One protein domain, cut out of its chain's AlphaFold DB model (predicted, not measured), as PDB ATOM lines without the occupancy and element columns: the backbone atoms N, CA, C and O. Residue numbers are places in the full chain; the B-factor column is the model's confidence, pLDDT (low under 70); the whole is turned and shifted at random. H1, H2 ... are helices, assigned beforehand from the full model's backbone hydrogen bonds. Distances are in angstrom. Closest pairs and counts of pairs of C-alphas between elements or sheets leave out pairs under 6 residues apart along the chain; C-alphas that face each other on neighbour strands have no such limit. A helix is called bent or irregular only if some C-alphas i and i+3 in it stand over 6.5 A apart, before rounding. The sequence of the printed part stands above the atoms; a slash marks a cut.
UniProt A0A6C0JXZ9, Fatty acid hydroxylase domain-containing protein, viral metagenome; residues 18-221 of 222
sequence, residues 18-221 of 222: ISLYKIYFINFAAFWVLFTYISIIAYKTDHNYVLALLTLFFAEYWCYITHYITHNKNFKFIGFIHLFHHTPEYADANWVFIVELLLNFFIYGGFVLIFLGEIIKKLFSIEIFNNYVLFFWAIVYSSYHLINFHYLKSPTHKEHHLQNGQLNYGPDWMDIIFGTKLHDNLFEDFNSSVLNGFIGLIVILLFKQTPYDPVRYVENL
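Overview. This is residues 18 to 221 of the 222 residues of the protein "Fatty acid hydroxylase domain-containing protein" of viral metagenome (UniProt A0A6C0JXZ9). A compact pack of helices is built round H7, which runs through the middle: H10 packs along one side of H7 with H2 beside it, while H3 and H5 cross H7 on its other sides. H6, which makes a hairpin with H7, and short H11 pack on residues 131 to 135 of H7 at one end of the pack; H4 and H8 are at the other end, and H9 sits between H3 and H1, whose centre is farthest from the mean of the C-alphas. The printed part has 204 residues with eleven named helices, H1 to H11 in order along the chain, and no named strand; the class is all helix. The radius of gyration of the C-alphas is 16.9 A, and the C-alphas span 44 by 37 by 30 A.

Along the chain. Start with the longest helix by residues, H3, residues 49 to 71: find C-alpha 49 at (-26.273, -20.282, -59.713), from which it runs 33.6 A to C-alpha 71 at (-25.708, -37.338, -30.728). Next look at H7, residues 131 to 151, 29.0 A long, and H10, residues 190 to 207, 25.8 A long. H10 is only just irregular, with C-alphas 192 and 195 6.51 A apart, and has a kink of 26 degrees near residue 197. H2, residues 28 to 44, is 24.5 A long, H5, residues 94 to 108, 19.8 A, and H6, residues 112 to 124, 18.8 A. The shorter helices are H1, residues 18 to 26, H4, residues 76 to 86, H8, residues 155 to 162, H9, residues 172 to 178, and H11, residues 214 to 219. H11 ends at C-alpha 219, at (-23.500, -39.838, -62.283).

Arrangement. From H3, look to H7, the hub, which touches six helices; H3 touches it with residues 52 to 59 alone, the same way at a steep tilt of 45 degrees, and the closest C-alphas, Ala 52 and Val 133, are 6.4 A apart. H2, H7 and H10 form an up-and-down bundle, three helices each running against the one before it. In it, H7 and H10 touch at a steep tilt of 45 degrees, closest at the C-alphas of Val 140 and Asn 196, 5.3 A. H2 and H10 touch the same way at a shallow tilt of 11 degrees, closest at Ala 30 and Asn 191, whose C-alphas are 4.7 A apart. H5 touches H7 opposite ways, closest at the C-alphas of Phe 105 and Ala 138, 4.9 A, at a tilt of 35.5 degrees, only just steep. H6 and H7 form a helical hairpin, the C-alphas of Ile 114 and Asn 131 closest at 5.5 A. H11 touches H6, closest at the C-alphas of Glu 118 and Glu 219, 6.3 A. H4 is about perpendicular to H3, at 86 degrees, and touches its residues 69 to 71 alone; the C-alphas of Thr 70 and Gly 79 are closest, 3.9 A apart. H9 only just touches H3, with 3 pairs of C-alphas within 8 A, closest at Tyr 64 and Met 174, 6.7 A. H1 touches H9, closest at the C-alphas of Leu 20 and Trp 173, 6.5 A, but H1 and H7 are apart. H8 is close to H7 but not clearly touching, with the C-alphas of Phe 149 and His 157 closest at 6.3 A. In H1, H2, H3, H6, H8, H9 and H11 every O i to N i+4 pair is within hydrogen-bond range; the counts are 10 of 11 in H5, 16 of 17 in H7, 11 of 14 in H10 and 2 of 7 in H4, where 6 of 8 O i to N i+3 pairs are within range.

Size, cuts and confidence. Look for the two C-alphas farthest apart at Asp 184 and Pro 211, 49.5 A from each other. The printed part has no cut. The link from H9 to H10, 11 residues, is long. The mean pLDDT of the printed part is 93.2 and no printed residue is under 70; H4 has a mean of 81.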
ATOM      1  N   ILE A  18     -30.143 -10.280 -34.264       95.94
ATOM      2  CA  ILE A  18     -28.923  -9.722 -33.666       95.94
ATOM      3  C   ILE A  18     -27.834 -10.792 -33.591       95.94
ATOM      4  O   ILE A  18     -26.699 -10.527 -33.985       95.94
ATOM      5  N   SER A  19     -28.176 -12.008 -33.165       96.19
ATOM      6  CA  SER A  19     -27.234 -13.134 -33.128       96.19
ATOM      7  C   SER A  19     -26.721 -13.496 -34.525       96.19
ATOM      8  O   SER A  19     -25.515 -13.656 -34.709       96.19
ATOM      9  N   LEU A  20     -27.605 -13.525 -35.529       95.88
ATOM     10  CA  LEU A  20     -27.239 -13.750 -36.934       95.88
ATOM     11  C   LEU A  20     -26.382 -12.611 -37.512       95.88
ATOM     12  O   LEU A  20     -25.455 -12.854 -38.284       95.88
ATOM     13  N   TYR A  21     -26.639 -11.364 -37.118       95.19
ATOM     14  CA  TYR A  21     -25.808 -10.232 -37.521       95.19
ATOM     15  C   TYR A  21     -24.395 -10.312 -36.925       95.19
ATOM     16  O   TYR A  21     -23.416 -10.072 -37.633       95.19
ATOM     17  N   LYS A  22     -24.268 -10.683 -35.643       94.50
ATOM     18  CA  LYS A  22     -22.964 -10.844 -34.978       94.50
ATOM     19  C   LYS A  22     -22.108 -11.906 -35.665       94.50
ATOM     20  O   LYS A  22     -20.964 -11.621 -36.014       94.50
ATOM     21  N   ILE A  23     -22.668 -13.091 -35.919       94.25
ATOM     22  CA  ILE A  23     -21.935 -14.159 -36.611       94.25
ATOM     23  C   ILE A  23     -21.572 -13.779 -38.047       94.25
ATOM     24  O   ILE A  23     -20.451 -14.058 -38.475       94.25
ATOM     25  N   TYR A  24     -22.467 -13.096 -38.771       94.25
ATOM     26  CA  TYR A  24     -22.163 -12.559 -40.096       94.25
ATOM     27  C   TYR A  24     -20.969 -11.607 -40.059       94.25
ATOM     28  O   TYR A  24     -20.060 -11.726 -40.874       94.25
ATOM     29  N   PHE A  25     -20.950 -10.683 -39.100       93.88
ATOM     30  CA  PHE A  25     -19.879  -9.701 -38.976       93.88
ATOM     31  C   PHE A  25     -18.529 -10.351 -38.650       93.88
ATOM     32  O   PHE A  25     -17.518  -9.989 -39.248       93.88
ATOM     33  N   ILE A  26     -18.511 -11.331 -37.742       92.75
ATOM     34  CA  ILE A  26     -17.296 -12.083 -37.384       92.75
ATOM     35  C   ILE A  26     -16.761 -12.854 -38.595       92.75
ATOM     36  O   ILE A  26     -15.561 -12.844 -38.844       92.75
ATOM     37  N   ASN A  27     -17.649 -13.446 -39.394       94.44
ATOM     38  CA  ASN A  27     -17.299 -14.341 -40.501       94.44
ATOM     39  C   ASN A  27     -17.464 -13.710 -41.888       94.44
ATOM     40  O   ASN A  27     -17.621 -14.414 -42.886       94.44
ATOM     41  N   PHE A  28     -17.437 -12.376 -41.969       92.88
ATOM     42  CA  PHE A  28     -17.740 -11.640 -43.197       92.88
ATOM     43  C   PHE A  28     -16.890 -12.111 -44.385       92.88
ATOM     44  O   PHE A  28     -17.414 -12.320 -45.478       92.88
ATOM     45  N   ALA A  29     -15.584 -12.313 -44.173       92.75
ATOM     46  CA  ALA A  29     -14.683 -12.747 -45.234       92.75
ATOM     47  C   ALA A  29     -14.996 -14.179 -45.689       92.75
ATOM     48  O   ALA A  29     -15.127 -14.407 -46.892       92.75
ATOM     49  N   ALA A  30     -15.182 -15.118 -44.753       94.56
ATOM     50  CA  ALA A  30     -15.582 -16.489 -45.073       94.56
ATOM     51  C   ALA A  30     -16.867 -16.545 -45.909       94.56
ATOM     52  O   ALA A  30     -16.876 -17.209 -46.942       94.56
ATOM     53  N   PHE A  31     -17.918 -15.806 -45.532       95.31
ATOM     54  CA  PHE A  31     -19.184 -15.806 -46.275       95.31
ATOM     55  C   PHE A  31     -19.019 -15.342 -47.727       95.31
ATOM     56  O   PHE A  31     -19.486 -16.010 -48.653       95.31
ATOM     57  N   TRP A  32     -18.331 -14.221 -47.954       96.00
ATOM     58  CA  TRP A  32     -18.143 -13.684 -49.307       96.00
ATOM     59  C   TRP A  32     -17.213 -14.534 -50.167       96.00
ATOM     60  O   TRP A  32     -17.441 -14.700 -51.370       96.00
ATOM     61  N   VAL A  33     -16.172 -15.099 -49.561       97.06
ATOM     62  CA  VAL A  33     -15.256 -16.006 -50.250       97.06
ATOM     63  C   VAL A  33     -15.967 -17.307 -50.622       97.06
ATOM     64  O   VAL A  33     -15.871 -17.737 -51.771       97.06
ATOM     65  N   LEU A  34     -16.751 -17.885 -49.710       96.94
ATOM     66  CA  LEU A  34     -17.558 -19.074 -49.978       96.94
ATOM     67  C   LEU A  34     -18.557 -18.820 -51.113       96.94
ATOM     68  O   LEU A  34     -18.602 -19.593 -52.069       96.94
ATOM     69  N   PHE A  35     -19.277 -17.695 -51.082       97.06
ATOM     70  CA  PHE A  35     -20.175 -17.290 -52.169       97.06
ATOM     71  C   PHE A  35     -19.445 -17.187 -53.518       97.06
ATOM     72  O   PHE A  35     -19.951 -17.631 -54.555       97.06
ATOM     73  N   THR A  36     -18.225 -16.647 -53.507       98.19
ATOM     74  CA  THR A  36     -17.371 -16.553 -54.697       98.19
ATOM     75  C   THR A  36     -16.978 -17.940 -55.208       98.19
ATOM     76  O   THR A  36     -17.087 -18.197 -56.406       98.19
ATOM     77  N   TYR A  37     -16.584 -18.863 -54.326       98.56
ATOM     78  CA  TYR A  37     -16.241 -20.237 -54.703       98.56
ATOM     79  C   TYR A  37     -17.427 -20.980 -55.316       98.56
ATOM     80  O   TYR A  37     -17.280 -21.554 -56.395       98.56
ATOM     81  N   ILE A  38     -18.613 -20.894 -54.708       98.38
ATOM     82  CA  ILE A  38     -19.830 -21.508 -55.259       98.38
ATOM     83  C   ILE A  38     -20.178 -20.918 -56.628       98.38
ATOM     84  O   ILE A  38     -20.520 -21.659 -57.549       98.38
ATOM     85  N   SER A  39     -20.021 -19.606 -56.801       98.25
ATOM     86  CA  SER A  39     -20.248 -18.944 -58.091       98.25
ATOM     87  C   SER A  39     -19.264 -19.416 -59.166       98.25
ATOM     88  O   SER A  39     -19.660 -19.649 -60.309       98.25
ATOM     89  N   ILE A  40     -17.986 -19.602 -58.818       98.56
ATOM     90  CA  ILE A  40     -16.976 -20.149 -59.736       98.56
ATOM     91  C   ILE A  40     -17.316 -21.594 -60.108       98.56
ATOM     92  O   ILE A  40     -17.232 -21.937 -61.286       98.56
ATOM     93  N   ILE A  41     -17.706 -22.428 -59.140       98.38
ATOM     94  CA  ILE A  41     -18.096 -23.820 -59.395       98.38
ATOM     95  C   ILE A  41     -19.286 -23.853 -60.351       98.38
ATOM     96  O   ILE A  41     -19.171 -24.460 -61.409       98.38
ATOM     97  N   ALA A  42     -20.366 -23.131 -60.039       97.81
ATOM     98  CA  ALA A  42     -21.560 -23.060 -60.881       97.81
ATOM     99  C   ALA A  42     -21.228 -22.641 -62.322       97.81
ATOM    100  O   ALA A  42     -21.652 -23.299 -63.267       97.81
ATOM    101  N   TYR A  43     -20.392 -21.609 -62.486       98.00
ATOM    102  CA  TYR A  43     -19.915 -21.171 -63.799       98.00
ATOM    103  C   TYR A  43     -19.101 -22.249 -64.529       98.00
ATOM    104  O   TYR A  43     -19.246 -22.436 -65.730       98.00
ATOM    105  N   LYS A  44     -18.201 -22.946 -63.827       97.56
ATOM    106  CA  LYS A  44     -17.256 -23.904 -64.429       97.56
ATOM    107  C   LYS A  44     -17.845 -25.285 -64.696       97.56
ATOM    108  O   LYS A  44     -17.194 -26.078 -65.389       97.56
ATOM    109  N   THR A  45     -19.010 -25.573 -64.132       94.00
ATOM    110  CA  THR A  45     -19.753 -26.815 -64.342       94.00
ATOM    111  C   THR A  45     -21.024 -26.590 -65.160       94.00
ATOM    112  O   THR A  45     -21.787 -27.532 -65.321       94.00
ATOM    113  N   ASP A  46     -21.257 -25.377 -65.676       91.62
ATOM    114  CA  ASP A  46     -22.449 -24.989 -66.449       91.62
ATOM    115  C   ASP A  46     -23.779 -25.226 -65.702       91.62
ATOM    116  O   ASP A  46     -24.809 -25.530 -66.302       91.62
ATOM    117  N   HIS A  47     -23.770 -25.083 -64.373       92.56
ATOM    118  CA  HIS A  47     -24.958 -25.242 -63.530       92.56
ATOM    119  C   HIS A  47     -25.596 -23.895 -63.170       92.56
ATOM    120  O   HIS A  47     -24.959 -22.841 -63.138       92.56
ATOM    121  N   ASN A  48     -26.879 -23.938 -62.814       95.69
ATOM    122  CA  ASN A  48     -27.622 -22.772 -62.353       95.69
ATOM    123  C   ASN A  48     -27.077 -22.241 -61.005       95.69
ATOM    124  O   ASN A  48     -26.974 -22.985 -60.029       95.69
ATOM    125  N   TYR A  49     -26.784 -20.937 -60.928       97.56
ATOM    126  CA  TYR A  49     -26.273 -20.282 -59.713       97.56
ATOM    127  C   TYR A  49     -27.229 -20.365 -58.516       97.56
ATOM    128  O   TYR A  49     -26.784 -20.559 -57.387       97.56
ATOM    129  N   VAL A  50     -28.540 -20.239 -58.743       97.44
ATOM    130  CA  VAL A  50     -29.551 -20.356 -57.682       97.44
ATOM    131  C   VAL A  50     -29.548 -21.775 -57.125       97.44
ATOM    132  O   VAL A  50     -29.499 -21.943 -55.910       97.44
ATOM    133  N   LEU A  51     -29.520 -22.790 -57.993       97.50
ATOM    134  CA  LEU A  51     -29.424 -24.188 -57.565       97.50
ATOM    135  C   LEU A  51     -28.141 -24.445 -56.767       97.50
ATOM    136  O   LEU A  51     -28.187 -25.104 -55.731       97.50
ATOM    137  N   ALA A  52     -27.008 -23.895 -57.207       98.31
ATOM    138  CA  ALA A  52     -25.729 -24.019 -56.512       98.31
ATOM    139  C   ALA A  52     -25.775 -23.421 -55.093       98.31
ATOM    140  O   ALA A  52     -25.336 -24.065 -54.141       98.31
ATOM    141  N   LEU A  53     -26.365 -22.233 -54.928       97.81
ATOM    142  CA  LEU A  53     -26.533 -21.599 -53.616       97.81
ATOM    143  C   LEU A  53     -27.507 -22.369 -52.718       97.81
ATOM    144  O   LEU A  53     -27.209 -22.589 -51.548       97.81
ATOM    145  N   LEU A  54     -28.642 -22.823 -53.260       97.81
ATOM    146  CA  LEU A  54     -29.590 -23.660 -52.517       97.81
ATOM    147  C   LEU A  54     -28.955 -24.986 -52.085       97.81
ATOM    148  O   LEU A  54     -29.201 -25.448 -50.974       97.81
ATOM    149  N   THR A  55     -28.097 -25.560 -52.931       98.44
ATOM    150  CA  THR A  55     -27.340 -26.773 -52.609       98.44
ATOM    151  C   THR A  55     -26.390 -26.531 -51.439       98.44
ATOM    152  O   THR A  55     -26.346 -27.362 -50.538       98.44
ATOM    153  N   LEU A  56     -25.680 -25.396 -51.401       97.81
ATOM    154  CA  LEU A  56     -24.819 -25.046 -50.266       97.81
ATOM    155  C   LEU A  56     -25.626 -24.944 -48.963       97.81
ATOM    156  O   LEU A  56     -25.287 -25.609 -47.988       97.81
ATOM    157  N   PHE A  57     -26.716 -24.168 -48.950       97.25
ATOM    158  CA  PHE A  57     -27.558 -24.036 -47.755       97.25
ATOM    159  C   PHE A  57     -28.114 -25.384 -47.288       97.25
ATOM    160  O   PHE A  57     -28.162 -25.659 -46.088       97.25
ATOM    161  N   PHE A  58     -28.512 -26.244 -48.229       98.25
ATOM    162  CA  PHE A  58     -28.959 -27.591 -47.903       98.25
ATOM    163  C   PHE A  58     -27.826 -28.449 -47.331       98.25
ATOM    164  O   PHE A  58     -28.061 -29.181 -46.377       98.25
ATOM    165  N   ALA A  59     -26.607 -28.350 -47.863       98.12
ATOM    166  CA  ALA A  59     -25.450 -29.098 -47.377       98.12
ATOM    167  C   ALA A  59     -25.038 -28.678 -45.952       98.12
ATOM    168  O   ALA A  59     -24.721 -29.528 -45.120       98.12
ATOM    169  N   GLU A  60     -25.113 -27.386 -45.632       97.06
ATOM    170  CA  GLU A  60     -24.906 -26.876 -44.269       97.06
ATOM    171  C   GLU A  60     -25.990 -27.364 -43.303       97.06
ATOM    172  O   GLU A  60     -25.692 -27.803 -42.190       97.06
ATOM    173  N   TYR A  61     -27.254 -27.328 -43.735       97.94
ATOM    174  CA  TYR A  61     -28.364 -27.864 -42.953       97.94
ATOM    175  C   TYR A  61     -28.214 -29.374 -42.737       97.94
ATOM    176  O   TYR A  61     -28.429 -29.869 -41.632       97.94
ATOM    177  N   TRP A  62     -27.818 -30.102 -43.782       97.81
ATOM    178  CA  TRP A  62     -27.566 -31.536 -43.745       97.81
ATOM    179  C   TRP A  62     -26.473 -31.888 -42.736       97.81
ATOM    180  O   TRP A  62     -26.670 -32.774 -41.906       97.81
ATOM    181  N   CYS A  63     -25.357 -31.162 -42.761       96.31
ATOM    182  CA  CYS A  63     -24.292 -31.280 -41.771       96.31
ATOM    183  C   CYS A  63     -24.837 -31.123 -40.346       96.31
ATOM    184  O   CYS A  63     -24.671 -32.022 -39.519       96.31
ATOM    185  N   TYR A  64     -25.549 -30.025 -40.080       97.31
ATOM    186  CA  TYR A  64     -26.139 -29.763 -38.770       97.31
ATOM    187  C   TYR A  64     -27.065 -30.900 -38.319       97.31
ATOM    188  O   TYR A  64     -26.900 -31.452 -37.230       97.31
ATOM    189  N   ILE A  65     -28.038 -31.283 -39.154       96.56
ATOM    190  CA  ILE A  65     -29.061 -32.251 -38.747       96.56
ATOM    191  C   ILE A  65     -28.472 -33.647 -38.567       96.56
ATOM    192  O   ILE A  65     -28.857 -34.355 -37.640       96.56
ATOM    193  N   THR A  66     -27.524 -34.049 -39.415       95.06
ATOM    194  CA  THR A  66     -26.869 -35.351 -39.275       95.06
ATOM    195  C   THR A  66     -25.996 -35.394 -38.030       95.06
ATOM    196  O   THR A  66     -26.078 -36.377 -37.297       95.06
ATOM    197  N   HIS A  67     -25.259 -34.327 -37.714       94.62
ATOM    198  CA  HIS A  67     -24.480 -34.248 -36.479       94.62
ATOM    199  C   HIS A  67     -25.374 -34.244 -35.225       94.62
ATOM    200  O   HIS A  67     -25.134 -34.981 -34.269       94.62
ATOM    201  N   TYR A  68     -26.475 -33.493 -35.248       94.62
ATOM    202  CA  TYR A  68     -27.487 -33.528 -34.190       94.62
ATOM    203  C   TYR A  68     -28.057 -34.942 -33.985       94.62
ATOM    204  O   TYR A  68     -28.163 -35.435 -32.858       94.62
ATOM    205  N   ILE A  69     -28.408 -35.626 -35.079       93.25
ATOM    206  CA  ILE A  69     -28.970 -36.981 -35.048       93.25
ATOM    207  C   ILE A  69     -27.972 -37.983 -34.461       93.25
ATOM    208  O   ILE A  69     -28.386 -38.841 -33.683       93.25
ATOM    209  N   THR A  70     -26.678 -37.890 -34.774       92.31
ATOM    210  CA  THR A  70     -25.684 -38.846 -34.255       92.31
ATOM    211  C   THR A  70     -25.426 -38.701 -32.760       92.31
ATOM    212  O   THR A  70     -25.099 -39.689 -32.104       92.31
ATOM    213  N   HIS A  71     -25.690 -37.531 -32.181       90.62
ATOM    214  CA  HIS A  71     -25.708 -37.338 -30.728       90.62
ATOM    215  C   HIS A  71     -27.046 -37.676 -30.062       90.62
ATOM    216  O   HIS A  71     -27.140 -37.738 -28.829       90.62
ATOM    217  N   ASN A  72     -28.092 -37.937 -30.844       87.81
ATOM    218  CA  ASN A  72     -29.396 -38.291 -30.316       87.81
ATOM    219  C   ASN A  72     -29.445 -39.778 -29.926       87.81
ATOM    220  O   ASN A  72     -29.249 -40.683 -30.739       87.81
ATOM    221  N   LYS A  73     -29.802 -40.047 -28.663       82.69
ATOM    222  CA  LYS A  73     -29.873 -41.401 -28.078       82.69
ATOM    223  C   LYS A  73     -30.829 -42.355 -28.804       82.69
ATOM    224  O   LYS A  73     -30.722 -43.564 -28.597       82.69
ATOM    225  N   ASN A  74     -31.744 -41.842 -29.623       85.50
ATOM    226  CA  ASN A  74     -32.665 -42.651 -30.419       85.50
ATOM    227  C   ASN A  74     -32.008 -43.238 -31.681       85.50
ATOM    228  O   ASN A  74     -32.489 -44.242 -32.198       85.50
ATOM    229  N   PHE A  75     -30.883 -42.683 -32.143       83.19
ATOM    230  CA  PHE A  75     -30.192 -43.089 -33.374       83.19
ATOM    231  C   PHE A  75     -28.833 -43.744 -33.084       83.19
ATOM    232  O   PHE A  75     -27.816 -43.450 -33.713       83.19
ATOM    233  N   LYS A  76     -28.827 -44.686 -32.129       75.38
ATOM    234  CA  LYS A  76     -27.605 -45.301 -31.580       75.38
ATOM    235  C   LYS A  76     -26.680 -45.924 -32.620       75.38
ATOM    236  O   LYS A  76     -25.484 -45.911 -32.399       75.38
ATOM    237  N   PHE A  77     -27.195 -46.480 -33.717       74.44
ATOM    238  CA  PHE A  77     -26.345 -47.152 -34.707       74.44
ATOM    239  C   PHE A  77     -25.409 -46.174 -35.432       74.44
ATOM    240  O   PHE A  77     -24.205 -46.403 -35.483       74.44
ATOM    241  N   ILE A  78     -25.951 -45.062 -35.937       70.69
ATOM    242  CA  ILE A  78     -25.161 -44.030 -36.626       70.69
ATOM    243  C   ILE A  78     -24.322 -43.257 -35.599       70.69
ATOM    244  O   ILE A  78     -23.141 -43.000 -35.819       70.69
ATOM    245  N   GLY A  79     -24.912 -42.974 -34.432       80.44
ATOM    246  CA  GLY A  79     -24.217 -42.337 -33.320       80.44
ATOM    247  C   GLY A  79     -23.048 -43.149 -32.770       80.44
ATOM    248  O   GLY A  79     -22.051 -42.567 -32.378       80.44
ATOM    249  N   PHE A  80     -23.111 -44.482 -32.776       82.62
ATOM    250  CA  PHE A  80     -22.074 -45.329 -32.178       82.62
ATOM    251  C   PHE A  80     -20.694 -45.102 -32.797       82.62
ATOM    252  O   PHE A  80     -19.721 -44.956 -32.065       82.62
ATOM    253  N   ILE A  81     -20.616 -45.025 -34.129       81.62
ATOM    254  CA  ILE A  81     -19.337 -44.819 -34.821       81.62
ATOM    255  C   ILE A  81     -18.822 -43.398 -34.566       81.62
ATOM    256  O   ILE A  81     -17.639 -43.210 -34.293       81.62
ATOM    257  N   HIS A  82     -19.722 -42.410 -34.587       85.88
ATOM    258  CA  HIS A  82     -19.393 -41.034 -34.219       85.88
ATOM    259  C   HIS A  82     -18.878 -40.953 -32.779       85.88
ATOM    260  O   HIS A  82     -17.866 -40.333 -32.521       85.88
ATOM    261  N   LEU A  83     -19.469 -41.648 -31.816       85.50
ATOM    262  CA  LEU A  83     -19.070 -41.533 -30.409       85.50
ATOM    263  C   LEU A  83     -17.658 -42.066 -30.097       85.50
ATOM    264  O   LEU A  83     -17.129 -41.761 -29.026       85.50
ATOM    265  N   PHE A  84     -17.004 -42.799 -31.008       84.12
ATOM    266  CA  PHE A  84     -15.614 -43.221 -30.800       84.12
ATOM    267  C   PHE A  84     -14.650 -42.040 -30.674       84.12
ATOM    268  O   PHE A  84     -13.799 -42.074 -29.789       84.12
ATOM    269  N   HIS A  85     -14.808 -40.980 -31.476       83.62
ATOM    270  CA  HIS A  85     -13.933 -39.803 -31.368       83.62
ATOM    271  C   HIS A  85     -14.258 -38.922 -30.143       83.62
ATOM    272  O   HIS A  85     -13.404 -38.168 -29.694       83.62
ATOM    273  N   HIS A  86     -15.439 -39.088 -29.528       82.69
ATOM    274  CA  HIS A  86     -15.777 -38.496 -28.219       82.69
ATOM    275  C   HIS A  86     -15.220 -39.298 -27.033       82.69
ATOM    276  O   HIS A  86     -15.228 -38.820 -25.901       82.69
ATOM    277  N   THR A  87     -14.773 -40.537 -27.256       84.25
ATOM    278  CA  THR A  87     -14.304 -41.424 -26.185       84.25
ATOM    279  C   THR A  87     -12.813 -41.181 -25.924       84.25
ATOM    280  O   THR A  87     -12.006 -41.470 -26.810       84.25
ATOM    281  N   PRO A  88     -12.396 -40.731 -24.719       82.25
ATOM    282  CA  PRO A  88     -10.999 -40.358 -24.454       82.25
ATOM    283  C   PRO A  88      -9.970 -41.467 -24.706       82.25
ATOM    284  O   PRO A  88      -8.823 -41.178 -25.019       82.25
ATOM    285  N   GLU A  89     -10.371 -42.735 -24.579       84.88
ATOM    286  CA  GLU A  89      -9.504 -43.895 -24.833       84.88
ATOM    287  C   GLU A  89      -9.116 -44.036 -26.314       84.88
ATOM    288  O   GLU A  89      -8.030 -44.521 -26.626       84.88
ATOM    289  N   TYR A  90      -9.992 -43.608 -27.227       84.00
ATOM    290  CA  TYR A  90      -9.841 -43.830 -28.667       84.00
ATOM    291  C   TYR A  90      -9.620 -42.544 -29.464       84.00
ATOM    292  O   TYR A  90      -9.168 -42.635 -30.601       84.00
ATOM    293  N   ALA A  91      -9.903 -41.372 -28.888       75.81
ATOM    294  CA  ALA A  91      -9.887 -40.084 -29.583       75.81
ATOM    295  C   ALA A  91      -8.578 -39.805 -30.352       75.81
ATOM    296  O   ALA A  91      -8.620 -39.272 -31.457       75.81
ATOM    297  N   ASP A  92      -7.432 -40.241 -29.820       80.56
ATOM    298  CA  ASP A  92      -6.114 -40.029 -30.438       80.56
ATOM    299  C   ASP A  92      -5.643 -41.198 -31.333       80.56
ATOM    300  O   ASP A  92      -4.519 -41.198 -31.843       80.56
ATOM    301  N   ALA A  93      -6.462 -42.235 -31.533       85.62
ATOM    302  CA  ALA A  93      -6.074 -43.390 -32.333       85.62
ATOM    303  C   ALA A  93      -6.140 -43.091 -33.844       85.62
ATOM    304  O   ALA A  93      -7.157 -42.642 -34.367       85.62
ATOM    305  N   ASN A  94      -5.092 -43.459 -34.592       86.69
ATOM    306  CA  ASN A  94      -5.014 -43.226 -36.047       86.69
ATOM    307  C   ASN A  94      -6.201 -43.799 -36.844       86.69
ATOM    308  O   ASN A  94      -6.576 -43.255 -37.881       86.69
ATOM    309  N   TRP A  95      -6.791 -44.911 -36.396       87.12
ATOM    310  CA  TRP A  95      -7.953 -45.493 -37.068       87.12
ATOM    311  C   TRP A  95      -9.226 -44.664 -36.838       87.12
ATOM    312  O   TRP A  95     -10.049 -44.591 -37.749       87.12
ATOM    313  N   VAL A  96      -9.368 -44.002 -35.680       87.06
ATOM    314  CA  VAL A  96     -10.487 -43.087 -35.398       87.06
ATOM    315  C   VAL A  96     -10.422 -41.898 -36.340       87.06
ATOM    316  O   VAL A  96     -11.433 -41.569 -36.946       87.06
ATOM    317  N   PHE A  97      -9.226 -41.354 -36.582       87.06
ATOM    318  CA  PHE A  97      -9.030 -40.293 -37.571       87.06
ATOM    319  C   PHE A  97      -9.521 -40.692 -38.973       87.06
ATOM    320  O   PHE A  97     -10.200 -39.916 -39.640       87.06
ATOM    321  N   ILE A  98      -9.207 -41.910 -39.436       90.06
ATOM    322  CA  ILE A  98      -9.659 -42.396 -40.754       90.06
ATOM    323  C   ILE A  98     -11.181 -42.566 -40.778       90.06
ATOM    324  O   ILE A  98     -11.830 -42.167 -41.744       90.06
ATOM    325  N   VAL A  99     -11.757 -43.153 -39.729       90.31
ATOM    326  CA  VAL A  99     -13.211 -43.329 -39.609       90.31
ATOM    327  C   VAL A  99     -13.919 -41.977 -39.611       90.31
ATOM    328  O   VAL A  99     -14.900 -41.799 -40.327       90.31
ATOM    329  N   GLU A 100     -13.398 -41.015 -38.864       90.00
ATOM    330  CA  GLU A 100     -13.928 -39.663 -38.783       90.00
ATOM    331  C   GLU A 100     -13.789 -38.915 -40.109       90.00
ATOM    332  O   GLU A 100     -14.748 -38.291 -40.547       90.00
ATOM    333  N   LEU A 101     -12.660 -39.041 -40.816       93.25
ATOM    334  CA  LEU A 101     -12.509 -38.508 -42.173       93.25
ATOM    335  C   LEU A 101     -13.593 -39.044 -43.109       93.25
ATOM    336  O   LEU A 101     -14.206 -38.274 -43.848       93.25
ATOM    337  N   LEU A 102     -13.837 -40.356 -43.084       94.12
ATOM    338  CA  LEU A 102     -14.847 -40.983 -43.933       94.12
ATOM    339  C   LEU A 102     -16.262 -40.546 -43.541       94.12
ATOM    340  O   LEU A 102     -17.052 -40.215 -44.423       94.12
ATOM    341  N   LEU A 103     -16.585 -40.493 -42.248       93.56
ATOM    342  CA  LEU A 103     -17.884 -40.009 -41.774       93.56
ATOM    343  C   LEU A 103     -18.100 -38.534 -42.116       93.56
ATOM    344  O   LEU A 103     -19.152 -38.179 -42.644       93.56
ATOM    345  N   ASN A 104     -17.098 -37.692 -41.879       94.62
ATOM    346  CA  ASN A 104     -17.140 -36.279 -42.221       94.62
ATOM    347  C   ASN A 104     -17.303 -36.079 -43.723       94.62
ATOM    348  O   ASN A 104     -18.082 -35.231 -44.128       94.62
ATOM    349  N   PHE A 105     -16.641 -36.874 -44.561       97.25
ATOM    350  CA  PHE A 105     -16.710 -36.676 -46.006       97.25
ATOM    351  C   PHE A 105     -18.023 -37.202 -46.585       97.25
ATOM    352  O   PHE A 105     -18.735 -36.491 -47.297       97.25
ATOM    353  N   PHE A 106     -18.364 -38.452 -46.270       96.19
ATOM    354  CA  PHE A 106     -19.520 -39.112 -46.864       96.19
ATOM    355  C   PHE A 106     -20.832 -38.691 -46.222       96.19
ATOM    356  O   PHE A 106     -21.791 -38.423 -46.945       96.19
ATOM    357  N   ILE A 107     -20.882 -38.642 -44.890       94.81
ATOM    358  CA  ILE A 107     -22.119 -38.416 -44.147       94.81
ATOM    359  C   ILE A 107     -22.288 -36.932 -43.869       94.81
ATOM    360  O   ILE A 107     -23.112 -36.312 -44.526       94.81
ATOM    361  N   TYR A 108     -21.510 -36.335 -42.970       94.50
ATOM    362  CA  TYR A 108     -21.772 -34.969 -42.496       94.50
ATOM    363  C   TYR A 108     -21.556 -33.901 -43.578       94.50
ATOM    364  O   TYR A 108     -22.391 -33.024 -43.775       94.50
ATOM    365  N   GLY A 109     -20.484 -34.030 -44.355       95.94
ATOM    366  CA  GLY A 109     -20.157 -33.181 -45.497       95.94
ATOM    367  C   GLY A 109     -21.035 -33.432 -46.724       95.94
ATOM    368  O   GLY A 109     -20.994 -32.658 -47.677       95.94
ATOM    369  N   GLY A 110     -21.867 -34.478 -46.703       96.50
ATOM    370  CA  GLY A 110     -22.949 -34.655 -47.663       96.50
ATOM    371  C   GLY A 110     -22.556 -35.239 -49.018       96.50
ATOM    372  O   GLY A 110     -23.376 -35.183 -49.930       96.50
ATOM    373  N   PHE A 111     -21.378 -35.853 -49.192       97.81
ATOM    374  CA  PHE A 111     -21.055 -36.526 -50.464       97.81
ATOM    375  C   PHE A 111     -22.080 -37.624 -50.812       97.81
ATOM    376  O   PHE A 111     -22.415 -37.822 -51.979       97.81
ATOM    377  N   VAL A 112     -22.656 -38.295 -49.803       97.06
ATOM    378  CA  VAL A 112     -23.741 -39.276 -49.996       97.06
ATOM    379  C   VAL A 112     -24.979 -38.679 -50.684       97.06
ATOM    380  O   VAL A 112     -25.704 -39.397 -51.372       97.06
ATOM    381  N   LEU A 113     -25.211 -37.367 -50.560       97.94
ATOM    382  CA  LEU A 113     -26.347 -36.690 -51.188       97.94
ATOM    383  C   LEU A 113     -26.252 -36.663 -52.714       97.94
ATOM    384  O   LEU A 113     -27.290 -36.562 -53.361       97.94
ATOM    385  N   ILE A 114     -25.056 -36.817 -53.293       98.12
ATOM    386  CA  ILE A 114     -24.879 -36.935 -54.749       98.12
ATOM    387  C   ILE A 114     -25.612 -38.184 -55.255       98.12
ATOM    388  O   ILE A 114     -26.392 -38.102 -56.196       98.12
ATOM    389  N   PHE A 115     -25.461 -39.327 -54.575       97.75
ATOM    390  CA  PHE A 115     -26.179 -40.558 -54.931       97.75
ATOM    391  C   PHE A 115     -27.697 -40.372 -54.846       97.75
ATOM    392  O   PHE A 115     -28.428 -40.821 -55.725       97.75
ATOM    393  N   LEU A 116     -28.181 -39.695 -53.798       96.56
ATOM    394  CA  LEU A 116     -29.607 -39.400 -53.647       96.56
ATOM    395  C   LEU A 116     -30.115 -38.472 -54.762       96.56
ATOM    396  O   LEU A 116     -31.191 -38.714 -55.312       96.56
ATOM    397  N   GLY A 117     -29.339 -37.442 -55.105       97.31
ATOM    398  CA  GLY A 117     -29.621 -36.523 -56.204       97.31
ATOM    399  C   GLY A 117     -29.749 -37.252 -57.537       97.31
ATOM    400  O   GLY A 117     -30.754 -37.075 -58.223       97.31
ATOM    401  N   GLU A 118     -28.807 -38.142 -57.853       97.44
ATOM    402  CA  GLU A 118     -28.821 -38.922 -59.096       97.44
ATOM    403  C   GLU A 118     -29.971 -39.931 -59.159       97.44
ATOM    404  O   GLU A 118     -30.617 -40.073 -60.198       97.44
ATOM    405  N   ILE A 119     -30.323 -40.569 -58.037       97.06
ATOM    406  CA  ILE A 119     -31.524 -41.416 -57.961       97.06
ATOM    407  C   ILE A 119     -32.779 -40.596 -58.285       97.06
ATOM    408  O   ILE A 119     -33.605 -41.022 -59.093       97.06
ATOM    409  N   ILE A 120     -32.932 -39.413 -57.685       97.19
ATOM    410  CA  ILE A 120     -34.090 -38.538 -57.916       97.19
ATOM    411  C   ILE A 120     -34.105 -38.029 -59.362       97.19
ATOM    412  O   ILE A 120     -35.153 -38.064 -60.011       97.19
ATOM    413  N   LYS A 121     -32.949 -37.639 -59.903       96.88
ATOM    414  CA  LYS A 121     -32.792 -37.216 -61.297       96.88
ATOM    415  C   LYS A 121     -33.184 -38.325 -62.264       96.88
ATOM    416  O   LYS A 121     -33.955 -38.072 -63.183       96.88
ATOM    417  N   LYS A 122     -32.761 -39.565 -62.025       96.88
ATOM    418  CA  LYS A 122     -33.149 -40.719 -62.846       96.88
ATOM    419  C   LYS A 122     -34.644 -41.026 -62.769       96.88
ATOM    420  O   LYS A 122     -35.260 -41.310 -63.792       96.88
ATOM    421  N   LEU A 123     -35.229 -40.986 -61.572       97.81
ATOM    422  CA  LEU A 123     -36.634 -41.351 -61.360       97.81
ATOM    423  C   LEU A 123     -37.616 -40.280 -61.850       97.81
ATOM    424  O   LEU A 123     -38.690 -40.625 -62.340       97.81
ATOM    425  N   PHE A 124     -37.264 -39.001 -61.720       97.56
ATOM    426  CA  PHE A 124     -38.189 -37.886 -61.948       97.56
ATOM    427  C   PHE A 124     -37.724 -36.896 -63.019       97.56
ATOM    428  O   PHE A 124     -38.474 -35.984 -63.351       97.56
ATOM    429  N   SER A 125     -36.516 -37.055 -63.573       96.38
ATOM    430  CA  SER A 125     -35.889 -36.088 -64.494       96.38
ATOM    431  C   SER A 125     -35.757 -34.679 -63.899       96.38
ATOM    432  O   SER A 125     -35.801 -33.684 -64.620       96.38
ATOM    433  N   ILE A 126     -35.597 -34.594 -62.573       95.38
ATOM    434  CA  ILE A 126     -35.418 -33.341 -61.833       95.38
ATOM    435  C   ILE A 126     -34.046 -33.352 -61.172       95.38
ATOM    436  O   ILE A 126     -33.738 -34.230 -60.371       95.38
ATOM    437  N   GLU A 127     -33.244 -32.338 -61.472       95.50
ATOM    438  CA  GLU A 127     -31.991 -32.081 -60.773       95.50
ATOM    439  C   GLU A 127     -32.258 -31.210 -59.541       95.50
ATOM    440  O   GLU A 127     -32.723 -30.077 -59.658       95.50
ATOM    441  N   ILE A 128     -31.999 -31.762 -58.356       96.75
ATOM    442  CA  ILE A 128     -32.270 -31.089 -57.076       96.75
ATOM    443  C   ILE A 128     -31.012 -30.531 -56.406       96.75
ATOM    444  O   ILE A 128     -31.126 -29.707 -55.500       96.75
ATOM    445  N   PHE A 129     -29.826 -30.949 -56.858       97.75
ATOM    446  CA  PHE A 129     -28.543 -30.520 -56.314       97.75
ATOM    447  C   PHE A 129     -27.547 -30.219 -57.423       97.75
ATOM    448  O   PHE A 129     -27.536 -30.871 -58.461       97.75
ATOM    449  N   ASN A 130     -26.645 -29.282 -57.147       97.88
ATOM    450  CA  ASN A 130     -25.387 -29.179 -57.869       97.88
ATOM    451  C   ASN A 130     -24.368 -30.138 -57.229       97.88
ATOM    452  O   ASN A 130     -23.813 -29.854 -56.163       97.88
ATOM    453  N   ASN A 131     -24.099 -31.266 -57.885       98.00
ATOM    454  CA  ASN A 131     -23.244 -32.324 -57.339       98.00
ATOM    455  C   ASN A 131     -21.807 -31.862 -57.038       98.00
ATOM    456  O   ASN A 131     -21.200 -32.316 -56.066       98.00
ATOM    457  N   TYR A 132     -21.263 -30.916 -57.809       98.38
ATOM    458  CA  TYR A 132     -19.928 -30.369 -57.550       98.38
ATOM    459  C   TYR A 132     -19.893 -29.453 -56.328       98.38
ATOM    460  O   TYR A 132     -18.867 -29.391 -55.656       98.38
ATOM    461  N   VAL A 133     -20.999 -28.774 -56.003       98.56
ATOM    462  CA  VAL A 133     -21.121 -28.021 -54.745       98.56
ATOM    463  C   VAL A 133     -21.168 -28.972 -53.551       98.56
ATOM    464  O   VAL A 133     -20.494 -28.710 -52.558       98.56
ATOM    465  N   LEU A 134     -21.883 -30.098 -53.654       98.56
ATOM    466  CA  LEU A 134     -21.876 -31.132 -52.609       98.56
ATOM    467  C   LEU A 134     -20.479 -31.730 -52.417       98.56
ATOM    468  O   LEU A 134     -20.006 -31.844 -51.290       98.56
ATOM    469  N   PHE A 135     -19.785 -32.062 -53.509       98.56
ATOM    470  CA  PHE A 135     -18.422 -32.584 -53.426       98.56
ATOM    471  C   PHE A 135     -17.450 -31.554 -52.835       98.56
ATOM    472  O   PHE A 135     -16.647 -31.882 -51.963       98.56
ATOM    473  N   PHE A 136     -17.559 -30.292 -53.251       98.62
ATOM    474  CA  PHE A 136     -16.797 -29.191 -52.672       98.62
ATOM    475  C   PHE A 136     -17.031 -29.074 -51.161       98.62
ATOM    476  O   PHE A 136     -16.070 -29.049 -50.393       98.62
ATOM    477  N   TRP A 137     -18.295 -29.047 -50.729       98.44
ATOM    478  CA  TRP A 137     -18.642 -28.926 -49.317       98.44
ATOM    479  C   TRP A 137     -18.151 -30.120 -48.498       98.44
ATOM    480  O   TRP A 137     -17.606 -29.921 -47.416       98.44
ATOM    481  N   ALA A 138     -18.227 -31.336 -49.041       98.38
ATOM    482  CA  ALA A 138     -17.682 -32.529 -48.398       98.38
ATOM    483  C   ALA A 138     -16.174 -32.414 -48.113       98.38
ATOM    484  O   ALA A 138     -15.712 -32.818 -47.046       98.38
ATOM    485  N   ILE A 139     -15.397 -31.816 -49.025       98.00
ATOM    486  CA  ILE A 139     -13.967 -31.541 -48.803       98.00
ATOM    487  C   ILE A 139     -13.782 -30.467 -47.726       98.00
ATOM    488  O   ILE A 139     -12.963 -30.637 -46.816       98.00
ATOM    489  N   VAL A 140     -14.513 -29.353 -47.828       97.56
ATOM    490  CA  VAL A 140     -14.392 -28.226 -46.890       97.56
ATOM    491  C   VAL A 140     -14.740 -28.667 -45.478       97.56
ATOM    492  O   VAL A 140     -13.932 -28.463 -44.578       97.56
ATOM    493  N   TYR A 141     -15.880 -29.328 -45.294       96.69
ATOM    494  CA  TYR A 141     -16.326 -29.812 -43.996       96.69
ATOM    495  C   TYR A 141     -15.309 -30.774 -43.375       96.69
ATOM    496  O   TYR A 141     -14.833 -30.535 -42.267       96.69
ATOM    497  N   SER A 142     -14.900 -31.816 -44.107       96.44
ATOM    498  CA  SER A 142     -13.948 -32.805 -43.589       96.44
ATOM    499  C   SER A 142     -12.604 -32.209 -43.234       96.44
ATOM    500  O   SER A 142     -12.048 -32.515 -42.182       96.44
ATOM    501  N   SER A 143     -12.069 -31.356 -44.103       95.88
ATOM    502  CA  SER A 143     -10.789 -30.713 -43.829       95.88
ATOM    503  C   SER A 143     -10.898 -29.714 -42.681       95.88
ATOM    504  O   SER A 143      -9.979 -29.652 -41.875       95.88
ATOM    505  N   TYR A 144     -11.999 -28.969 -42.551       95.06
ATOM    506  CA  TYR A 144     -12.191 -28.045 -41.435       95.06
ATOM    507  C   TYR A 144     -12.310 -28.800 -40.110       95.06
ATOM    508  O   TYR A 144     -11.635 -28.458 -39.143       95.06
ATOM    509  N   HIS A 145     -13.082 -29.885 -40.075       92.12
ATOM    510  CA  HIS A 145     -13.214 -30.714 -38.882       92.12
ATOM    511  C   HIS A 145     -11.859 -31.312 -38.468       92.12
ATOM    512  O   HIS A 145     -11.381 -31.120 -37.354       92.12
ATOM    513  N   LEU A 146     -11.151 -31.954 -39.394       90.69
ATOM    514  CA  LEU A 146      -9.887 -32.610 -39.058       90.69
ATOM    515  C   LEU A 146      -8.740 -31.625 -38.825       90.69
ATOM    516  O   LEU A 146      -7.863 -31.905 -38.020       90.69
ATOM    517  N   ILE A 147      -8.701 -30.484 -39.515       89.69
ATOM    518  CA  ILE A 147      -7.606 -29.511 -39.392       89.69
ATOM    519  C   ILE A 147      -7.910 -28.488 -38.307       89.69
ATOM    520  O   ILE A 147      -7.163 -28.350 -37.336       89.69
ATOM    521  N   ASN A 148      -9.014 -27.770 -38.456       90.75
ATOM    522  CA  ASN A 148      -9.331 -26.623 -37.620       90.75
ATOM    523  C   ASN A 148      -9.847 -27.067 -36.248       90.75
ATOM    524  O   ASN A 148      -9.481 -26.465 -35.235       90.75
ATOM    525  N   PHE A 149     -10.629 -28.146 -36.173       84.44
ATOM    526  CA  PHE A 149     -11.106 -28.631 -34.878       84.44
ATOM    527  C   PHE A 149     -10.087 -29.500 -34.148       84.44
ATOM    528  O   PHE A 149      -9.813 -29.231 -32.980       84.44
ATOM    529  N   HIS A 150      -9.471 -30.482 -34.805       79.69
ATOM    530  CA  HIS A 150      -8.524 -31.372 -34.120       79.69
ATOM    531  C   HIS A 150      -7.125 -30.776 -33.926       79.69
ATOM    532  O   HIS A 150      -6.594 -30.826 -32.813       79.69
ATOM    533  N   TYR A 151      -6.525 -30.168 -34.955       76.62
ATOM    534  CA  TYR A 151      -5.161 -29.636 -34.827       76.62
ATOM    535  C   TYR A 151      -5.128 -28.203 -34.289       76.62
ATOM    536  O   TYR A 151      -4.317 -27.908 -33.410       76.62
ATOM    537  N   LEU A 152      -6.006 -27.315 -34.771       80.12
ATOM    538  CA  LEU A 152      -6.037 -25.911 -34.324       80.12
ATOM    539  C   LEU A 152      -6.910 -25.678 -33.080       80.12
ATOM    540  O   LEU A 152      -6.803 -24.618 -32.466       80.12
ATOM    541  N   LYS A 153      -7.700 -26.679 -32.664       80.88
ATOM    542  CA  LYS A 153      -8.485 -26.690 -31.417       80.88
ATOM    543  C   LYS A 153      -9.410 -25.484 -31.272       80.88
ATOM    544  O   LYS A 153      -9.338 -24.755 -30.280       80.88
ATOM    545  N   SER A 154     -10.298 -25.312 -32.249       84.25
ATOM    546  CA  SER A 154     -11.414 -24.365 -32.164       84.25
ATOM    547  C   SER A 154     -12.103 -24.402 -30.779       84.25
ATOM    548  O   SER A 154     -12.477 -25.485 -30.308       84.25
ATOM    549  N   PRO A 155     -12.310 -23.239 -30.123       87.25
ATOM    550  CA  PRO A 155     -12.984 -23.172 -28.830       87.25
ATOM    551  C   PRO A 155     -14.403 -23.751 -28.847       87.25
ATOM    552  O   PRO A 155     -14.768 -24.486 -27.930       87.25
ATOM    553  N   THR A 156     -15.200 -23.473 -29.882       88.62
ATOM    554  CA  THR A 156     -16.618 -23.868 -29.921       88.62
ATOM    555  C   THR A 156     -16.776 -25.379 -30.017       88.62
ATOM    556  O   THR A 156     -17.580 -25.966 -29.288       88.62
ATOM    557  N   HIS A 157     -15.965 -26.017 -30.867       89.12
ATOM    558  CA  HIS A 157     -15.961 -27.470 -31.006       89.12
ATOM    559  C   HIS A 157     -15.364 -28.164 -29.777       89.12
ATOM    560  O   HIS A 157     -15.859 -29.197 -29.336       89.12
ATOM    561  N   LYS A 158     -14.345 -27.576 -29.141       89.19
ATOM    562  CA  LYS A 158     -13.850 -28.087 -27.857       89.19
ATOM    563  C   LYS A 158     -14.956 -28.092 -26.795       89.19
ATOM    564  O   LYS A 158     -15.107 -29.077 -26.080       89.19
ATOM    565  N   GLU A 159     -15.740 -27.021 -26.702       91.25
ATOM    566  CA  GLU A 159     -16.881 -26.957 -25.782       91.25
ATOM    567  C   GLU A 159     -17.973 -27.977 -26.134       91.25
ATOM    568  O   GLU A 159     -18.569 -28.555 -25.231       91.25
ATOM    569  N   HIS A 160     -18.200 -28.268 -27.420       92.50
ATOM    570  CA  HIS A 160     -19.095 -29.353 -27.842       92.50
ATOM    571  C   HIS A 160     -18.689 -30.700 -27.214       92.50
ATOM    572  O   HIS A 160     -19.520 -31.362 -26.585       92.50
ATOM    573  N   HIS A 161     -17.402 -31.063 -27.291       89.88
ATOM    574  CA  HIS A 161     -16.860 -32.264 -26.637       89.88
ATOM    575  C   HIS A 161     -17.023 -32.227 -25.113       89.88
ATOM    576  O   HIS A 161     -17.475 -33.199 -24.511       89.88
ATOM    577  N   LEU A 162     -16.727 -31.088 -24.477       89.81
ATOM    578  CA  LEU A 162     -16.864 -30.925 -23.020       89.81
ATOM    579  C   LEU A 162     -18.318 -31.043 -22.536       89.81
ATOM    580  O   LEU A 162     -18.560 -31.504 -21.421       89.81
ATOM    581  N   GLN A 163     -19.286 -30.668 -23.372       86.75
ATOM    582  CA  GLN A 163     -20.720 -30.789 -23.095       86.75
ATOM    583  C   GLN A 163     -21.311 -32.132 -23.565       86.75
ATOM    584  O   GLN A 163     -22.526 -32.240 -23.744       86.75
ATOM    585  N   ASN A 164     -20.483 -33.167 -23.767       85.12
ATOM    586  CA  ASN A 164     -20.900 -34.497 -24.239       85.12
ATOM    587  C   ASN A 164     -21.745 -34.445 -25.532       85.12
ATOM    588  O   ASN A 164     -22.733 -35.176 -25.684       85.12
ATOM    589  N   GLY A 165     -21.409 -33.514 -26.426       88.00
ATOM    590  CA  GLY A 165     -22.057 -33.320 -27.718       88.00
ATOM    591  C   GLY A 165     -23.543 -32.961 -27.658       88.00
ATOM    592  O   GLY A 165     -24.316 -33.360 -28.526       88.00
ATOM    593  N   GLN A 166     -23.993 -32.265 -26.610       91.81
ATOM    594  CA  GLN A 166     -25.404 -31.861 -26.468       91.81
ATOM    595  C   GLN A 166     -25.724 -30.473 -27.050       91.81
ATOM    596  O   GLN A 166     -26.892 -30.113 -27.177       91.81
ATOM    597  N   LEU A 167     -24.702 -29.674 -27.352       94.50
ATOM    598  CA  LEU A 167     -24.804 -28.300 -27.847       94.50
ATOM    599  C   LEU A 167     -23.673 -28.042 -28.850       94.50
ATOM    600  O   LEU A 167     -22.711 -28.809 -28.886       94.50
ATOM    601  N   ASN A 168     -23.762 -26.948 -29.610       95.00
ATOM    602  CA  ASN A 168     -22.778 -26.534 -30.617       95.00
ATOM    603  C   ASN A 168     -22.530 -27.611 -31.697       95.00
ATOM    604  O   ASN A 168     -21.413 -28.108 -31.841       95.00
ATOM    605  N   TYR A 169     -23.569 -28.019 -32.426       94.62
ATOM    606  CA  TYR A 169     -23.451 -29.014 -33.500       94.62
ATOM    607  C   TYR A 169     -22.792 -28.453 -34.764       94.62
ATOM    608  O   TYR A 169     -22.185 -29.195 -35.534       94.62
ATOM    609  N   GLY A 170     -22.872 -27.144 -34.962       91.50
ATOM    610  CA  GLY A 170     -22.309 -26.439 -36.095       91.50
ATOM    611  C   GLY A 170     -23.094 -26.637 -37.405       91.50
ATOM    612  O   GLY A 170     -23.830 -27.613 -37.568       91.50
ATOM    613  N   PRO A 171     -22.924 -25.719 -38.371       93.25
ATOM    614  CA  PRO A 171     -22.292 -24.410 -38.191       93.25
ATOM    615  C   PRO A 171     -23.125 -23.514 -37.257       93.25
ATOM    616  O   PRO A 171     -24.335 -23.692 -37.119       93.25
ATOM    617  N   ASP A 172     -22.486 -22.536 -36.613       94.25
ATOM    618  CA  ASP A 172     -23.095 -21.766 -35.519       94.25
ATOM    619  C   ASP A 172     -24.421 -21.081 -35.893       94.25
ATOM    620  O   ASP A 172     -25.296 -20.941 -35.044       94.25
ATOM    621  N   TRP A 173     -24.619 -20.653 -37.147       95.31
ATOM    622  CA  TRP A 173     -25.907 -20.072 -37.552       95.31
ATOM    623  C   TRP A 173     -27.051 -21.083 -37.480       95.31
ATOM    624  O   TRP A 173     -28.157 -20.701 -37.103       95.31
ATOM    625  N   MET A 174     -26.795 -22.362 -37.770       97.31
ATOM    626  CA  MET A 174     -27.781 -23.424 -37.572       97.31
ATOM    627  C   MET A 174     -28.034 -23.634 -36.081       97.31
ATOM    628  O   MET A 174     -29.189 -23.656 -35.662       97.31
ATOM    629  N   ASP A 175     -26.983 -23.669 -35.260       97.06
ATOM    630  CA  ASP A 175     -27.145 -23.782 -33.807       97.06
ATOM    631  C   ASP A 175     -27.957 -22.631 -33.200       97.06
ATOM    632  O   ASP A 175     -28.735 -22.837 -32.269       97.06
ATOM    633  N   ILE A 176     -27.802 -21.411 -33.712       96.88
ATOM    634  CA  ILE A 176     -28.592 -20.253 -33.280       96.88
ATOM    635  C   ILE A 176     -30.056 -20.422 -33.710       96.88
ATOM    636  O   ILE A 176     -30.954 -20.231 -32.891       96.88
ATOM    637  N   ILE A 177     -30.308 -20.792 -34.972       97.38
ATOM    638  CA  ILE A 177     -31.664 -20.970 -35.522       97.38
ATOM    639  C   ILE A 177     -32.427 -22.060 -34.760       97.38
ATOM    640  O   ILE A 177     -33.605 -21.884 -34.451       97.38
ATOM    641  N   PHE A 178     -31.761 -23.168 -34.436       97.31
ATOM    642  CA  PHE A 178     -32.362 -24.307 -33.741       97.31
ATOM    643  C   PHE A 178     -32.214 -24.256 -32.213       97.31
ATOM    644  O   PHE A 178     -32.739 -25.124 -31.516       97.31
ATOM    645  N   GLY A 179     -31.554 -23.231 -31.668       96.25
ATOM    646  CA  GLY A 179     -31.431 -23.014 -30.226       96.25
ATOM    647  C   GLY A 179     -30.479 -23.976 -29.505       96.25
ATOM    648  O   GLY A 179     -30.636 -24.190 -28.301       96.25
ATOM    649  N   THR A 180     -29.501 -24.541 -30.215       96.81
ATOM    650  CA  THR A 180     -28.484 -25.481 -29.714       96.81
ATOM    651  C   THR A 180     -27.106 -24.846 -29.493       96.81
ATOM    652  O   THR A 180     -26.182 -25.543 -29.080       96.81
ATOM    653  N   LYS A 181     -26.943 -23.529 -29.690       96.38
ATOM    654  CA  LYS A 181     -25.705 -22.808 -29.330       96.38
ATOM    655  C   LYS A 181     -25.588 -22.645 -27.809       96.38
ATOM    656  O   LYS A 181     -26.535 -22.213 -27.145       96.38
ATOM    657  N   LEU A 182     -24.412 -22.938 -27.253       94.56
ATOM    658  CA  LEU A 182     -24.108 -22.744 -25.832       94.56
ATOM    659  C   LEU A 182     -24.046 -21.247 -25.476       94.56
ATOM    660  O   LEU A 182     -23.329 -20.483 -26.122       94.56
ATOM    661  N   HIS A 183     -24.775 -20.845 -24.431       93.44
ATOM    662  CA  HIS A 183     -24.770 -19.474 -23.904       93.44
ATOM    663  C   HIS A 183     -23.378 -19.060 -23.403       93.44
ATOM    664  O   HIS A 183     -22.648 -19.890 -22.869       93.44
ATOM    665  N   ASP A 184     -23.023 -17.787 -23.599       91.50
ATOM    666  CA  ASP A 184     -21.733 -17.172 -23.256       91.50
ATOM    667  C   ASP A 184     -20.514 -17.771 -23.967       91.50
ATOM    668  O   ASP A 184     -19.380 -17.354 -23.729       91.50
ATOM    669  N   ASN A 185     -20.734 -18.700 -24.894       91.88
ATOM    670  CA  ASN A 185     -19.688 -19.238 -25.743       91.88
ATOM    671  C   ASN A 185     -19.406 -18.274 -26.907       91.88
ATOM    672  O   ASN A 185     -20.307 -17.578 -27.388       91.88
ATOM    673  N   LEU A 186     -18.158 -18.248 -27.367       92.25
ATOM    674  CA  LEU A 186     -17.743 -17.480 -28.533       92.25
ATOM    675  C   LEU A 186     -18.509 -17.943 -29.775       92.25
ATOM    676  O   LEU A 186     -18.882 -19.115 -29.893       92.25
ATOM    677  N   PHE A 187     -18.744 -17.013 -30.697       92.50
ATOM    678  CA  PHE A 187     -19.046 -17.396 -32.071       92.50
ATOM    679  C   PHE A 187     -17.808 -18.024 -32.703       92.50
ATOM    680  O   PHE A 187     -16.685 -17.549 -32.512       92.50
ATOM    681  N   GLU A 188     -18.031 -19.066 -33.484       90.81
ATOM    682  CA  GLU A 188     -16.998 -19.731 -34.252       90.81
ATOM    683  C   GLU A 188     -16.428 -18.798 -35.331       90.81
ATOM    684  O   GLU A 188     -17.173 -18.151 -36.076       90.81
ATOM    685  N   ASP A 189     -15.096 -18.738 -35.412       91.31
ATOM    686  CA  ASP A 189     -14.372 -17.993 -36.447       91.31
ATOM    687  C   ASP A 189     -14.048 -18.904 -37.642       91.31
ATOM    688  O   ASP A 189     -12.975 -19.507 -37.770       91.31
ATOM    689  N   PHE A 190     -15.003 -18.961 -38.560       90.75
ATOM    690  CA  PHE A 190     -14.908 -19.646 -39.835       90.75
ATOM    691  C   PHE A 190     -14.013 -18.934 -40.852       90.75
ATOM    692  O   PHE A 190     -13.827 -19.482 -41.937       90.75
ATOM    693  N   ASN A 191     -13.406 -17.768 -40.583       92.31
ATOM    694  CA  ASN A 191     -12.484 -17.154 -41.559       92.31
ATOM    695  C   ASN A 191     -11.284 -18.061 -41.863       92.31
ATOM    696  O   ASN A 191     -10.754 -18.042 -42.974       92.31
ATOM    697  N   SER A 192     -10.908 -18.921 -40.916       88.62
ATOM    698  CA  SER A 192      -9.893 -19.955 -41.127       88.62
ATOM    699  C   SER A 192     -10.297 -21.009 -42.176       88.62
ATOM    700  O   SER A 192      -9.418 -21.600 -42.802       88.62
ATOM    701  N   SER A 193     -11.597 -21.186 -42.454       92.19
ATOM    702  CA  SER A 193     -12.107 -22.093 -43.498       92.19
ATOM    703  C   SER A 193     -11.813 -21.625 -44.927       92.19
ATOM    704  O   SER A 193     -11.931 -22.411 -45.866       92.19
ATOM    705  N   VAL A 194     -11.395 -20.366 -45.119       95.44
ATOM    706  CA  VAL A 194     -11.067 -19.819 -46.446       95.44
ATOM    707  C   VAL A 194     -10.013 -20.673 -47.151       95.44
ATOM    708  O   VAL A 194     -10.140 -20.945 -48.344       95.44
ATOM    709  N   LEU A 195      -9.002 -21.152 -46.420       94.69
ATOM    710  CA  LEU A 195      -7.966 -22.012 -46.992       94.69
ATOM    711  C   LEU A 195      -8.517 -23.391 -47.382       94.69
ATOM    712  O   LEU A 195      -8.206 -23.886 -48.465       94.69
ATOM    713  N   ASN A 196      -9.364 -23.985 -46.539       96.06
ATOM    714  CA  ASN A 196     -10.053 -25.245 -46.827       96.06
ATOM    715  C   ASN A 196     -10.890 -25.129 -48.108       96.06
ATOM    716  O   ASN A 196     -10.778 -25.966 -49.003       96.06
ATOM    717  N   GLY A 197     -11.665 -24.046 -48.225       97.56
ATOM    718  CA  GLY A 197     -12.432 -23.708 -49.421       97.56
ATOM    719  C   GLY A 197     -11.549 -23.518 -50.649       97.56
ATOM    720  O   GLY A 197     -11.830 -24.078 -51.701       97.56
ATOM    721  N   PHE A 198     -10.436 -22.798 -50.534       97.94
ATOM    722  CA  PHE A 198      -9.530 -22.597 -51.664       97.94
ATOM    723  C   PHE A 198      -8.967 -23.921 -52.200       97.94
ATOM    724  O   PHE A 198      -8.983 -24.162 -53.408       97.94
ATOM    725  N   ILE A 199      -8.517 -24.804 -51.303       97.62
ATOM    726  CA  ILE A 199      -8.015 -26.134 -51.668       97.62
ATOM    727  C   ILE A 199      -9.135 -26.972 -52.292       97.62
ATOM    728  O   ILE A 199      -8.932 -27.558 -53.354       97.62
ATOM    729  N   GLY A 200     -10.325 -26.984 -51.684       98.12
ATOM    730  CA  GLY A 200     -11.497 -27.669 -52.230       98.12
ATOM    731  C   GLY A 200     -11.834 -27.197 -53.644       98.12
ATOM    732  O   GLY A 200     -12.033 -28.018 -54.535       98.12
ATOM    733  N   LEU A 201     -11.806 -25.884 -53.892       98.50
ATOM    734  CA  LEU A 201     -12.046 -25.316 -55.218       98.50
ATOM    735  C   LEU A 201     -11.002 -25.798 -56.231       98.50
ATOM    736  O   LEU A 201     -11.373 -26.201 -57.332       98.50
ATOM    737  N   ILE A 202      -9.714 -25.788 -55.874       98.38
ATOM    738  CA  ILE A 202      -8.650 -26.308 -56.744       98.38
ATOM    739  C   ILE A 202      -8.912 -27.775 -57.089       98.38
ATOM    740  O   ILE A 202      -8.834 -28.135 -58.260       98.38
ATOM    741  N   VAL A 203      -9.265 -28.607 -56.104       97.94
ATOM    742  CA  VAL A 203      -9.589 -30.024 -56.333       97.94
ATOM    743  C   VAL A 203     -10.733 -30.155 -57.339       97.94
ATOM    744  O   VAL A 203     -10.579 -30.857 -58.336       97.94
ATOM    745  N   ILE A 204     -11.839 -29.424 -57.163       97.94
ATOM    746  CA  ILE A 204     -12.945 -29.443 -58.135       97.94
ATOM    747  C   ILE A 204     -12.457 -29.062 -59.536       97.94
ATOM    748  O   ILE A 204     -12.728 -29.772 -60.501       97.94
ATOM    749  N   LEU A 205     -11.717 -27.960 -59.667       97.50
ATOM    750  CA  LEU A 205     -11.278 -27.464 -60.973       97.50
ATOM    751  C   LEU A 205     -10.262 -28.381 -61.665       97.50
ATOM    752  O   LEU A 205     -10.253 -28.426 -62.893       97.50
ATOM    753  N   LEU A 206      -9.429 -29.094 -60.902       97.00
ATOM    754  CA  LEU A 206      -8.452 -30.046 -61.436       97.00
ATOM    755  C   LEU A 206      -9.100 -31.350 -61.902       97.00
ATOM    756  O   LEU A 206      -8.677 -31.900 -62.915       97.00
ATOM    757  N   PHE A 207     -10.093 -31.852 -61.165       96.12
ATOM    758  CA  PHE A 207     -10.665 -33.173 -61.423       96.12
ATOM    759  C   PHE A 207     -11.924 -33.152 -62.286       96.12
ATOM    760  O   PHE A 207     -12.179 -34.153 -62.960       96.12
ATOM    761  N   LYS A 208     -12.686 -32.049 -62.319       95.25
ATOM    762  CA  LYS A 208     -13.932 -31.979 -63.098       95.25
ATOM    763  C   LYS A 208     -13.696 -32.382 -64.554       95.25
ATOM    764  O   LYS A 208     -12.739 -31.940 -65.191       95.25
ATOM    765  N   GLN A 209     -14.595 -33.194 -65.096       90.50
ATOM    766  CA  GLN A 209     -14.598 -33.676 -66.479       90.50
ATOM    767  C   GLN A 209     -13.351 -34.484 -66.891       90.50
ATOM    768  O   GLN A 209     -13.210 -34.829 -68.067       90.50
ATOM    769  N   THR A 210     -12.472 -34.844 -65.954       95.44
ATOM    770  CA  THR A 210     -11.360 -35.771 -66.203       95.44
ATOM    771  C   THR A 210     -11.821 -37.226 -66.052       95.44
ATOM    772  O   THR A 210     -12.912 -37.481 -65.537       95.44
ATOM    773  N   PRO A 211     -11.004 -38.221 -66.449       95.69
ATOM    774  CA  PRO A 211     -11.280 -39.617 -66.123       95.69
ATOM    775  C   PRO A 211     -11.339 -39.903 -64.620       95.69
ATOM    776  O   PRO A 211     -11.859 -40.943 -64.261       95.69
ATOM    777  N   TYR A 212     -10.821 -39.019 -63.761       95.44
ATOM    778  CA  TYR A 212     -10.756 -39.204 -62.308       95.44
ATOM    779  C   TYR A 212     -11.821 -38.401 -61.549       95.44
ATOM    780  O   TYR A 212     -11.704 -38.225 -60.341       95.44
ATOM    781  N   ASP A 213     -12.823 -37.878 -62.254       96.88
ATOM    782  CA  ASP A 213     -13.887 -37.050 -61.694       96.88
ATOM    783  C   ASP A 213     -14.849 -37.869 -60.806       96.88
ATOM    784  O   ASP A 213     -15.643 -38.657 -61.337       96.88
ATOM    785  N   PRO A 214     -14.832 -37.689 -59.469       95.44
ATOM    786  CA  PRO A 214     -15.667 -38.479 -58.565       95.44
ATOM    787  C   PRO A 214     -17.162 -38.237 -58.770       95.44
ATOM    788  O   PRO A 214     -17.952 -39.163 -58.599       95.44
ATOM    789  N   VAL A 215     -17.549 -37.018 -59.154       96.94
ATOM    790  CA  VAL A 215     -18.950 -36.664 -59.406       96.94
ATOM    791  C   VAL A 215     -19.438 -37.417 -60.634       96.94
ATOM    792  O   VAL A 215     -20.416 -38.155 -60.557       96.94
ATOM    793  N   ARG A 216     -18.682 -37.338 -61.735       95.56
ATOM    794  CA  ARG A 216     -19.018 -38.039 -62.977       95.56
ATOM    795  C   ARG A 216     -19.056 -39.556 -62.802       95.56
ATOM    796  O   ARG A 216     -19.860 -40.228 -63.442       95.56
ATOM    797  N   TYR A 217     -18.185 -40.116 -61.961       95.94
ATOM    798  CA  TYR A 217     -18.246 -41.540 -61.643       95.94
ATOM    799  C   TYR A 217     -19.581 -41.928 -61.014       95.94
ATOM    800  O   TYR A 217     -20.140 -42.936 -61.431       95.94
ATOM    801  N   VAL A 218     -20.094 -41.143 -60.061       96.12
ATOM    802  CA  VAL A 218     -21.404 -41.401 -59.445       96.12
ATOM    803  C   VAL A 218     -22.532 -41.202 -60.453       96.12
ATOM    804  O   VAL A 218     -23.381 -42.078 -60.563       96.12
ATOM    805  N   GLU A 219     -22.506 -40.117 -61.232       94.75
ATOM    806  CA  GLU A 219     -23.500 -39.838 -62.283       94.75
ATOM    807  C   GLU A 219     -23.612 -40.995 -63.289       94.75
ATOM    808  O   GLU A 219     -24.709 -41.401 -63.646       94.75
ATOM    809  N   ASN A 220     -22.490 -41.607 -63.686       95.50
ATOM    810  CA  ASN A 220     -22.482 -42.733 -64.629       95.50
ATOM    811  C   ASN A 220     -23.005 -44.064 -64.050       95.50
ATOM    812  O   ASN A 220     -23.160 -45.027 -64.806       95.50
ATOM    813  N   LEU A 221     -23.214 -44.177 -62.732       94.56
ATOM    814  CA  LEU A 221     -23.792 -45.385 -62.123       94.56
ATOM    815  C   LEU A 221     -25.316 -45.468 -62.308       94.56
ATOM    816  O   LEU A 221     -25.892 -46.538 -62.085       94.56
TER     817      LEU A 221